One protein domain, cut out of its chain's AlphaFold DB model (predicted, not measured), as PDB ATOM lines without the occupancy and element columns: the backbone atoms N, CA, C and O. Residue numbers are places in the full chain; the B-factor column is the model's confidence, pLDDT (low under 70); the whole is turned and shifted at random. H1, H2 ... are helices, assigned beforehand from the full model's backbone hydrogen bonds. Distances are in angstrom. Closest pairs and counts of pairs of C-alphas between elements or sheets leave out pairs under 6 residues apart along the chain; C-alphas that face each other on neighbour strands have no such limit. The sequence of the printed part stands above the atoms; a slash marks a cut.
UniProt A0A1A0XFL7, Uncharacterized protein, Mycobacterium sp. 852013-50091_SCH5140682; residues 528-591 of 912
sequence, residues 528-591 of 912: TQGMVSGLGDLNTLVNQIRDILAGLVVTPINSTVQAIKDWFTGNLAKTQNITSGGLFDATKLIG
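This is residues 528 to 591 of the 912 residues of an uncharacterized protein of Mycobacterium sp. 852013-50091_SCH5140682 (UniProt A0A1A0XFL7). Two helices, H1 and the longer H2, lie side by side and nearly parallel, running the same way but staggered lengthwise, with residues 561 to 568 of H2 beside the later part of H1 and a loop folding back between the two helices. Unnamed tails carry on beyond both, residues 528 to 535 before H1 and residues 576 to 591 after H2, and the whole outline is a rod spanning 56 by 21 by 14 A. The printed part has 64 residues with two named helices, H1 then H2, and no named strand. The class is all helix, though under half of the residues, 31 of 64, are in named elements. The whole is only just extended, close to loose, with a radius of gyration of the C-alphas of 16.4 A.

Find C-alpha 559 at (224.281, 173.450, 237.357); from there H2, residues 559 to 575, runs 24.0 A to C-alpha 575 at (240.124, 155.550, 238.927). Then go back to C-alpha 536 at (232.282, 187.402, 239.223), where H1, residues 536 to 549, begins its 20.1 A.

Look at residues 561 to 568, the part of H2 that alone touches H1. The closest C-alphas of the two helices are those of Ile 548 and Lys 565, 6.0 A apart. Their lines stand at a shallow tilt of 10 degrees, and they run the same way. Nine residues make the short link from H1 to H2. In H1 every O i to N i+4 pair is within hydrogen-bond range; in H2 12 of 13 are.

Compare Met 531 and Gly 591, whose C-alphas are the two farthest apart, at 57.4 A. The printed part has no cut. Along residues 576 to 591 you meet no named element, and their C-alphas lie 14 to 30 A from the mean of all C-alphas. The B-factor column gives a mean pLDDT of 75.1 for the printed part; look for values under 70 at residues 528 to 538, of which 536 to 538 belong to H1, and at residues 581 to 584 and 586 to 591.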
ATOM      1  N   THR A 528     237.760 195.392 235.347       63.78
ATOM      2  CA  THR A 528     238.079 194.309 236.282       63.78
ATOM      3  C   THR A 528     236.919 193.312 236.330       63.78
ATOM      4  O   THR A 528     235.770 193.678 236.090       63.78
ATOM      5  N   GLN A 529     237.188 192.045 236.665       55.91
ATOM      6  CA  GLN A 529     236.154 190.995 236.725       55.91
ATOM      7  C   GLN A 529     234.948 191.356 237.610       55.91
ATOM      8  O   GLN A 529     233.848 190.885 237.348       55.91
ATOM      9  N   GLY A 530     235.132 192.204 238.629       61.25
ATOM     10  CA  GLY A 530     234.044 192.664 239.498       61.25
ATOM     11  C   GLY A 530     233.104 193.692 238.858       61.25
ATOM     12  O   GLY A 530     232.007 193.896 239.366       61.25
ATOM     13  N   MET A 531     233.508 194.329 237.754       60.72
ATOM     14  CA  MET A 531     232.709 195.340 237.046       60.72
ATOM     15  C   MET A 531     231.759 194.738 236.006       60.72
ATOM     16  O   MET A 531     230.913 195.455 235.478       60.72
ATOM     17  N   VAL A 532     231.875 193.437 235.716       61.62
ATOM     18  CA  VAL A 532     230.976 192.742 234.790       61.62
ATOM     19  C   VAL A 532     230.130 191.736 235.564       61.62
ATOM     20  O   VAL A 532     230.626 190.718 236.058       61.62
ATOM     21  N   SER A 533     228.829 192.014 235.675       55.47
ATOM     22  CA  SER A 533     227.869 191.059 236.230       55.47
ATOM     23  C   SER A 533     227.848 189.796 235.359       55.47
ATOM     24  O   SER A 533     227.758 189.867 234.136       55.47
ATOM     25  N   GLY A 534     228.025 188.629 235.986       54.44
ATOM     26  CA  GLY A 534     228.215 187.336 235.312       54.44
ATOM     27  C   GLY A 534     229.676 186.878 235.157       54.44
ATOM     28  O   GLY A 534     229.908 185.686 234.972       54.44
ATOM     29  N   LEU A 535     230.681 187.761 235.305       55.94
ATOM     30  CA  LEU A 535     232.107 187.370 235.371       55.94
ATOM     31  C   LEU A 535     232.637 187.177 236.797       55.94
ATOM     32  O   LEU A 535     233.612 186.446 236.974       55.94
ATOM     33  N   GLY A 536     232.007 187.766 237.821       59.31
ATOM     34  CA  GLY A 536     232.282 187.402 239.223       59.31
ATOM     35  C   GLY A 536     232.079 185.898 239.472       59.31
ATOM     36  O   GLY A 536     232.816 185.266 240.237       59.31
ATOM     37  N   ASP A 537     231.160 185.311 238.705       63.50
ATOM     38  CA  ASP A 537     230.945 183.876 238.658       63.50
ATOM     39  C   ASP A 537     232.069 183.145 237.935       63.50
ATOM     40  O   ASP A 537     232.327 182.025 238.320       63.50
ATOM     41  N   LEU A 538     232.797 183.723 236.969       69.19
ATOM     42  CA  LEU A 538     233.889 183.017 236.277       69.19
ATOM     43  C   LEU A 538     235.087 182.748 237.183       69.19
ATOM     44  O   LEU A 538     235.623 181.649 237.138       69.19
ATOM     45  N   ASN A 539     235.515 183.700 238.018       71.56
ATOM     46  CA  ASN A 539     236.617 183.433 238.951       71.56
ATOM     47  C   ASN A 539     236.181 182.426 240.020       71.56
ATOM     48  O   ASN A 539     236.904 181.482 240.324       71.56
ATOM     49  N   THR A 540     234.959 182.575 240.534       77.44
ATOM     50  CA  THR A 540     234.372 181.619 241.478       77.44
ATOM     51  C   THR A 540     234.196 180.242 240.835       77.44
ATOM     52  O   THR A 540     234.557 179.247 241.443       77.44
ATOM     53  N   LEU A 541     233.758 180.170 239.581       81.62
ATOM     54  CA  LEU A 541     233.587 178.955 238.783       81.62
ATOM     55  C   LEU A 541     234.933 178.304 238.478       81.62
ATOM     56  O   LEU A 541     235.060 177.100 238.642       81.62
ATOM     57  N   VAL A 542     235.958 179.069 238.098       82.88
ATOM     58  CA  VAL A 542     237.313 178.554 237.851       82.88
ATOM     59  C   VAL A 542     237.954 178.067 239.147       82.88
ATOM     60  O   VAL A 542     238.571 177.005 239.145       82.88
ATOM     61  N   ASN A 543     237.790 178.788 240.259       86.19
ATOM     62  CA  ASN A 543     238.267 178.341 241.568       86.19
ATOM     63  C   ASN A 543     237.518 177.080 242.018       86.19
ATOM     64  O   ASN A 543     238.163 176.116 242.398       86.19
ATOM     65  N   GLN A 544     236.192 177.021 241.859       90.50
ATOM     66  CA  GLN A 544     235.399 175.829 242.159       90.50
ATOM     67  C   GLN A 544     235.776 174.635 241.273       90.50
ATOM     68  O   GLN A 544     235.910 173.530 241.785       90.50
ATOM     69  N   ILE A 545     235.996 174.831 239.968       88.56
ATOM     70  CA  ILE A 545     236.486 173.777 239.066       88.56
ATOM     71  C   ILE A 545     237.887 173.328 239.488       88.56
ATOM     72  O   ILE A 545     238.136 172.129 239.552       88.56
ATOM     73  N   ARG A 546     238.798 174.252 239.820       90.06
ATOM     74  CA  ARG A 546     240.136 173.911 240.329       90.06
ATOM     75  C   ARG A 546     240.042 173.083 241.609       90.06
ATOM     76  O   ARG A 546     240.704 172.056 241.703       90.06
ATOM     77  N   ASP A 547     239.215 173.508 242.555       90.19
ATOM     78  CA  ASP A 547     239.022 172.838 243.839       90.19
ATOM     79  C   ASP A 547     238.407 171.440 243.647       90.19
ATOM     80  O   ASP A 547     238.856 170.484 244.277       90.19
ATOM     81  N   ILE A 548     237.463 171.284 242.705       90.88
ATOM     82  CA  ILE A 548     236.930 169.980 242.275       90.88
ATOM     83  C   ILE A 548     238.054 169.092 241.728       90.88
ATOM     84  O   ILE A 548     238.189 167.953 242.168       90.88
ATOM     85  N   LEU A 549     238.872 169.601 240.799       85.75
ATOM     86  CA  LEU A 549     239.979 168.850 240.192       85.75
ATOM     87  C   LEU A 549     241.085 168.500 241.203       85.75
ATOM     88  O   LEU A 549     241.763 167.488 241.045       85.75
ATOM     89  N   ALA A 550     241.248 169.311 242.251       84.44
ATOM     90  CA  ALA A 550     242.144 169.051 243.374       84.44
ATOM     91  C   ALA A 550     241.557 168.072 244.415       84.44
ATOM     92  O   ALA A 550     242.253 167.698 245.357       84.44
ATOM     93  N   GLY A 551     240.295 167.650 244.261       79.31
ATOM     94  CA  GLY A 551     239.622 166.710 245.162       79.31
ATOM     95  C   GLY A 551     239.059 167.334 246.446       79.31
ATOM     96  O   GLY A 551     238.774 166.610 247.399       79.31
ATOM     97  N   LEU A 552     238.899 168.659 246.498       83.38
ATOM     98  CA  LEU A 552     238.313 169.366 247.637       83.38
ATOM     99  C   LEU A 552     236.776 169.309 247.610       83.38
ATOM    100  O   LEU A 552     236.137 169.144 246.569       83.38
ATOM    101  N   VAL A 553     236.153 169.474 248.781       81.88
ATOM    102  CA  VAL A 553     234.688 169.524 248.904       81.88
ATOM    103  C   VAL A 553     234.187 170.900 248.464       81.88
ATOM    104  O   VAL A 553     234.369 171.889 249.166       81.88
ATOM    105  N   VAL A 554     233.520 170.950 247.309       87.81
ATOM    106  CA  VAL A 554     232.987 172.186 246.710       87.81
ATOM    107  C   VAL A 554     231.460 172.161 246.666       87.81
ATOM    108  O   VAL A 554     230.883 171.176 246.204       87.81
ATOM    109  N   THR A 555     230.794 173.241 247.089       88.56
ATOM    110  CA  THR A 555     229.355 173.477 246.846       88.56
ATOM    111  C   THR A 555     229.196 174.240 245.528       88.56
ATOM    112  O   THR A 555     229.585 175.408 245.481       88.56
ATOM    113  N   PRO A 556     228.679 173.624 244.450       86.88
ATOM    114  CA  PRO A 556     228.662 174.254 243.130       86.88
ATOM    115  C   PRO A 556     227.791 175.509 243.065       86.88
ATOM    116  O   PRO A 556     226.679 175.527 243.586       86.88
ATOM    117  N   ILE A 557     228.289 176.547 242.391       84.62
ATOM    118  CA  ILE A 557     227.582 177.823 242.207       84.62
ATOM    119  C   ILE A 557     226.436 177.735 241.188       84.62
ATOM    120  O   ILE A 557     225.478 178.499 241.260       84.62
ATOM    121  N   ASN A 558     226.522 176.807 240.233       81.69
ATOM    122  CA  ASN A 558     225.516 176.596 239.196       81.69
ATOM    123  C   ASN A 558     225.468 175.125 238.742       81.69
ATOM    124  O   ASN A 558     226.296 174.298 239.136       81.69
ATOM    125  N   SER A 559     224.497 174.803 237.885       82.94
ATOM    126  CA  SER A 559     224.281 173.450 237.357       82.94
ATOM    127  C   SER A 559     225.438 172.933 236.497       82.94
ATOM    128  O   SER A 559     225.690 171.731 236.480       82.94
ATOM    129  N   THR A 560     226.180 173.809 235.816       78.94
ATOM    130  CA  THR A 560     227.348 173.423 235.011       78.94
ATOM    131  C   THR A 560     228.505 172.960 235.895       78.94
ATOM    132  O   THR A 560     229.082 171.904 235.644       78.94
ATOM    133  N   VAL A 561     228.823 173.693 236.965       88.69
ATOM    134  CA  VAL A 561     229.849 173.283 237.940       88.69
ATOM    135  C   VAL A 561     229.411 172.027 238.689       88.69
ATOM    136  O   VAL A 561     230.240 171.158 238.953       88.69
ATOM    137  N   GLN A 562     228.111 171.884 238.968       88.38
ATOM    138  CA  GLN A 562     227.547 170.650 239.517       88.38
ATOM    139  C   GLN A 562     227.783 169.470 238.564       88.38
ATOM    140  O   GLN A 562     228.316 168.455 238.993       88.38
ATOM    141  N   ALA A 563     227.520 169.628 237.263       87.19
ATOM    142  CA  ALA A 563     227.773 168.584 236.270       87.19
ATOM    143  C   ALA A 563     229.266 168.220 236.153       87.19
ATOM    144  O   ALA A 563     229.603 167.041 236.052       87.19
ATOM    145  N   ILE A 564     230.171 169.205 236.211       89.12
ATOM    146  CA  ILE A 564     231.625 168.967 236.225       89.12
ATOM    147  C   ILE A 564     232.038 168.214 237.496       89.12
ATOM    148  O   ILE A 564     232.808 167.257 237.413       89.12
ATOM    149  N   LYS A 565     231.511 168.608 238.663       89.88
ATOM    150  CA  LYS A 565     231.743 167.921 239.940       89.88
ATOM    151  C   LYS A 565     231.267 166.476 239.884       89.88
ATOM    152  O   LYS A 565     232.011 165.581 240.279       89.88
ATOM    153  N   ASP A 566     230.058 166.249 239.386       89.12
ATOM    154  CA  ASP A 566     229.454 164.921 239.293       89.12
ATOM    155  C   ASP A 566     230.231 164.036 238.311       89.12
ATOM    156  O   ASP A 566     230.531 162.882 238.617       89.12
ATOM    157  N   TRP A 567     230.657 164.595 237.172       87.69
ATOM    158  CA  TRP A 567     231.524 163.911 236.213       87.69
ATOM    159  C   TRP A 567     232.889 163.556 236.817       87.69
ATOM    160  O   TRP A 567     233.321 162.406 236.719       87.69
ATOM    161  N   PHE A 568     233.563 164.505 237.475       88.06
ATOM    162  CA  PHE A 568     234.890 164.279 238.052       88.06
ATOM    163  C   PHE A 568     234.837 163.296 239.223       88.06
ATOM    164  O   PHE A 568     235.637 162.368 239.272       88.06
ATOM    165  N   THR A 569     233.846 163.423 240.108       84.19
ATOM    166  CA  THR A 569     233.595 162.467 241.201       84.19
ATOM    167  C   THR A 569     233.290 161.077 240.641       84.19
ATOM    168  O   THR A 569     233.817 160.076 241.125       84.19
ATOM    169  N   GLY A 570     232.497 161.007 239.566       82.56
ATOM    170  CA  GLY A 570     232.201 159.768 238.856       82.56
ATOM    171  C   GLY A 570     233.432 159.118 238.221       82.56
ATOM    172  O   GLY A 570     233.517 157.891 238.190       82.56
ATOM    173  N   ASN A 571     234.403 159.903 237.748       79.56
ATOM    174  CA  ASN A 571     235.675 159.386 237.239       79.56
ATOM    175  C   ASN A 571     236.646 159.016 238.358       79.56
ATOM    176  O   ASN A 571     237.250 157.954 238.273       79.56
ATOM    177  N   LEU A 572     236.735 159.805 239.432       76.62
ATOM    178  CA  LEU A 572     237.560 159.489 240.598       76.62
ATOM    179  C   LEU A 572     237.135 158.149 241.217       76.62
ATOM    180  O   LEU A 572     237.976 157.307 241.509       76.62
ATOM    181  N   ALA A 573     235.828 157.890 241.309       70.31
ATOM    182  CA  ALA A 573     235.292 156.597 241.736       70.31
ATOM    183  C   ALA A 573     235.652 155.433 240.788       70.31
ATOM    184  O   ALA A 573     235.705 154.280 241.218       70.31
ATOM    185  N   LYS A 574     235.918 155.706 239.506       71.19
ATOM    186  CA  LYS A 574     236.379 154.704 238.529       71.19
ATOM    187  C   LYS A 574     237.897 154.521 238.557       71.19
ATOM    188  O   LYS A 574     238.371 153.417 238.308       71.19
ATOM    189  N   THR A 575     238.654 155.566 238.885       72.50
ATOM    190  CA  THR A 575     240.124 155.550 238.927       72.50
ATOM    191  C   THR A 575     240.696 155.277 240.319       72.50
ATOM    192  O   THR A 575     241.899 155.090 240.438       72.50
ATOM    193  N   GLN A 576     239.871 155.212 241.371       71.69
ATOM    194  CA  GLN A 576     240.303 154.977 242.763       71.69
ATOM    195  C   GLN A 576     241.076 153.668 242.974       71.69
ATOM    196  O   GLN A 576     241.809 153.531 243.946       71.69
ATOM    197  N   ASN A 577     240.906 152.707 242.064       72.12
ATOM    198  CA  ASN A 577     241.598 151.424 242.094       72.12
ATOM    199  C   ASN A 577     242.777 151.386 241.118       72.12
ATOM    200  O   ASN A 577     243.234 150.302 240.787       72.12
ATOM    201  N   ILE A 578     243.243 152.528 240.611       74.81
ATOM    202  CA  ILE A 578     244.429 152.630 239.759       74.81
ATOM    203  C   ILE A 578     245.587 153.128 240.633       74.81
ATOM    204  O   ILE A 578     245.506 154.171 241.276       74.81
ATOM    205  N   THR A 579     246.662 152.351 240.681       74.50
ATOM    206  CA  THR A 579     247.922 152.671 241.355       74.50
ATOM    207  C   THR A 579     248.603 153.888 240.727       74.50
ATOM    208  O   THR A 579     248.330 154.269 239.588       74.50
ATOM    209  N   SER A 580     249.579 154.463 241.434       71.88
ATOM    210  CA  SER A 580     250.406 155.569 240.929       71.88
ATOM    211  C   SER A 580     251.160 155.252 239.629       71.88
ATOM    212  O   SER A 580     251.572 156.176 238.935       71.88
ATOM    213  N   GLY A 581     251.316 153.970 239.274       67.81
ATOM    214  CA  GLY A 581     251.903 153.516 238.012       67.81
ATOM    215  C   GLY A 581     250.913 153.382 236.849       67.81
ATOM    216  O   GLY A 581     251.292 152.863 235.805       67.81
ATOM    217  N   GLY A 582     249.645 153.777 237.018       63.12
ATOM    218  CA  GLY A 582     248.613 153.636 235.983       63.12
ATOM    219  C   GLY A 582     248.072 152.210 235.814       63.12
ATOM    220  O   GLY A 582     247.315 151.946 234.885       63.12
ATOM    221  N   LEU A 583     248.439 151.291 236.711       64.94
ATOM    222  CA  LEU A 583     247.960 149.905 236.746       64.94
ATOM    223  C   LEU A 583     246.828 149.760 237.762       64.94
ATOM    224  O   LEU A 583     246.868 150.428 238.789       64.94
ATOM    225  N   PHE A 584     245.867 148.863 237.546       66.69
ATOM    226  CA  PHE A 584     244.885 148.534 238.585       66.69
ATOM    227  C   PHE A 584     245.572 147.938 239.828       66.69
ATOM    228  O   PHE A 584     246.473 147.110 239.713       66.69
ATOM    229  N   ASP A 585     245.154 148.371 241.016       70.00
ATOM    230  CA  ASP A 585     245.610 147.856 242.303       70.00
ATOM    231  C   ASP A 585     245.183 146.390 242.431       70.00
ATOM    232  O   ASP A 585     244.017 146.071 242.676       70.00
ATOM    233  N   ALA A 586     246.152 145.490 242.253       59.50
ATOM    234  CA  ALA A 586     245.947 144.049 242.307       59.50
ATOM    235  C   ALA A 586     245.370 143.577 243.652       59.50
ATOM    236  O   ALA A 586     244.714 142.541 243.700       59.50
ATOM    237  N   THR A 587     245.545 144.346 244.735       61.09
ATOM    238  CA  THR A 587     244.969 144.025 246.052       61.09
ATOM    239  C   THR A 587     243.470 144.327 246.143       61.09
ATOM    240  O   THR A 587     242.794 143.802 247.026       61.09
ATOM    241  N   LYS A 588     242.937 145.149 245.227       58.56
ATOM    242  CA  LYS A 588     241.508 145.493 245.109       58.56
ATOM    243  C   LYS A 588     240.758 144.604 244.118       58.56
ATOM    244  O   LYS A 588     239.530 144.590 244.137       58.56
ATOM    245  N   LEU A 589     241.475 143.822 243.310       61.06
ATOM    246  CA  LEU A 589     240.939 142.748 242.465       61.06
ATOM    247  C   LEU A 589     240.708 141.464 243.286       61.06
ATOM    248  O   LEU A 589     241.182 140.385 242.938       61.06
ATOM    249  N   ILE A 590     240.006 141.589 244.413       50.44
ATOM    250  CA  ILE A 590     239.654 140.476 245.300       50.44
ATOM    251  C   ILE A 590     238.158 140.161 245.162       50.44
ATOM    252  O   ILE A 590     237.309 140.989 245.480       50.44
ATOM    253  N   GLY A 591     237.839 138.951 244.690       56.50
ATOM    254  CA  GLY A 591     236.471 138.504 244.379       56.50
ATOM    255  C   GLY A 591     236.118 138.591 242.886       56.50
ATOM    256  O   GLY A 591     236.794 139.283 242.128       56.50
TER     257      GLY A 591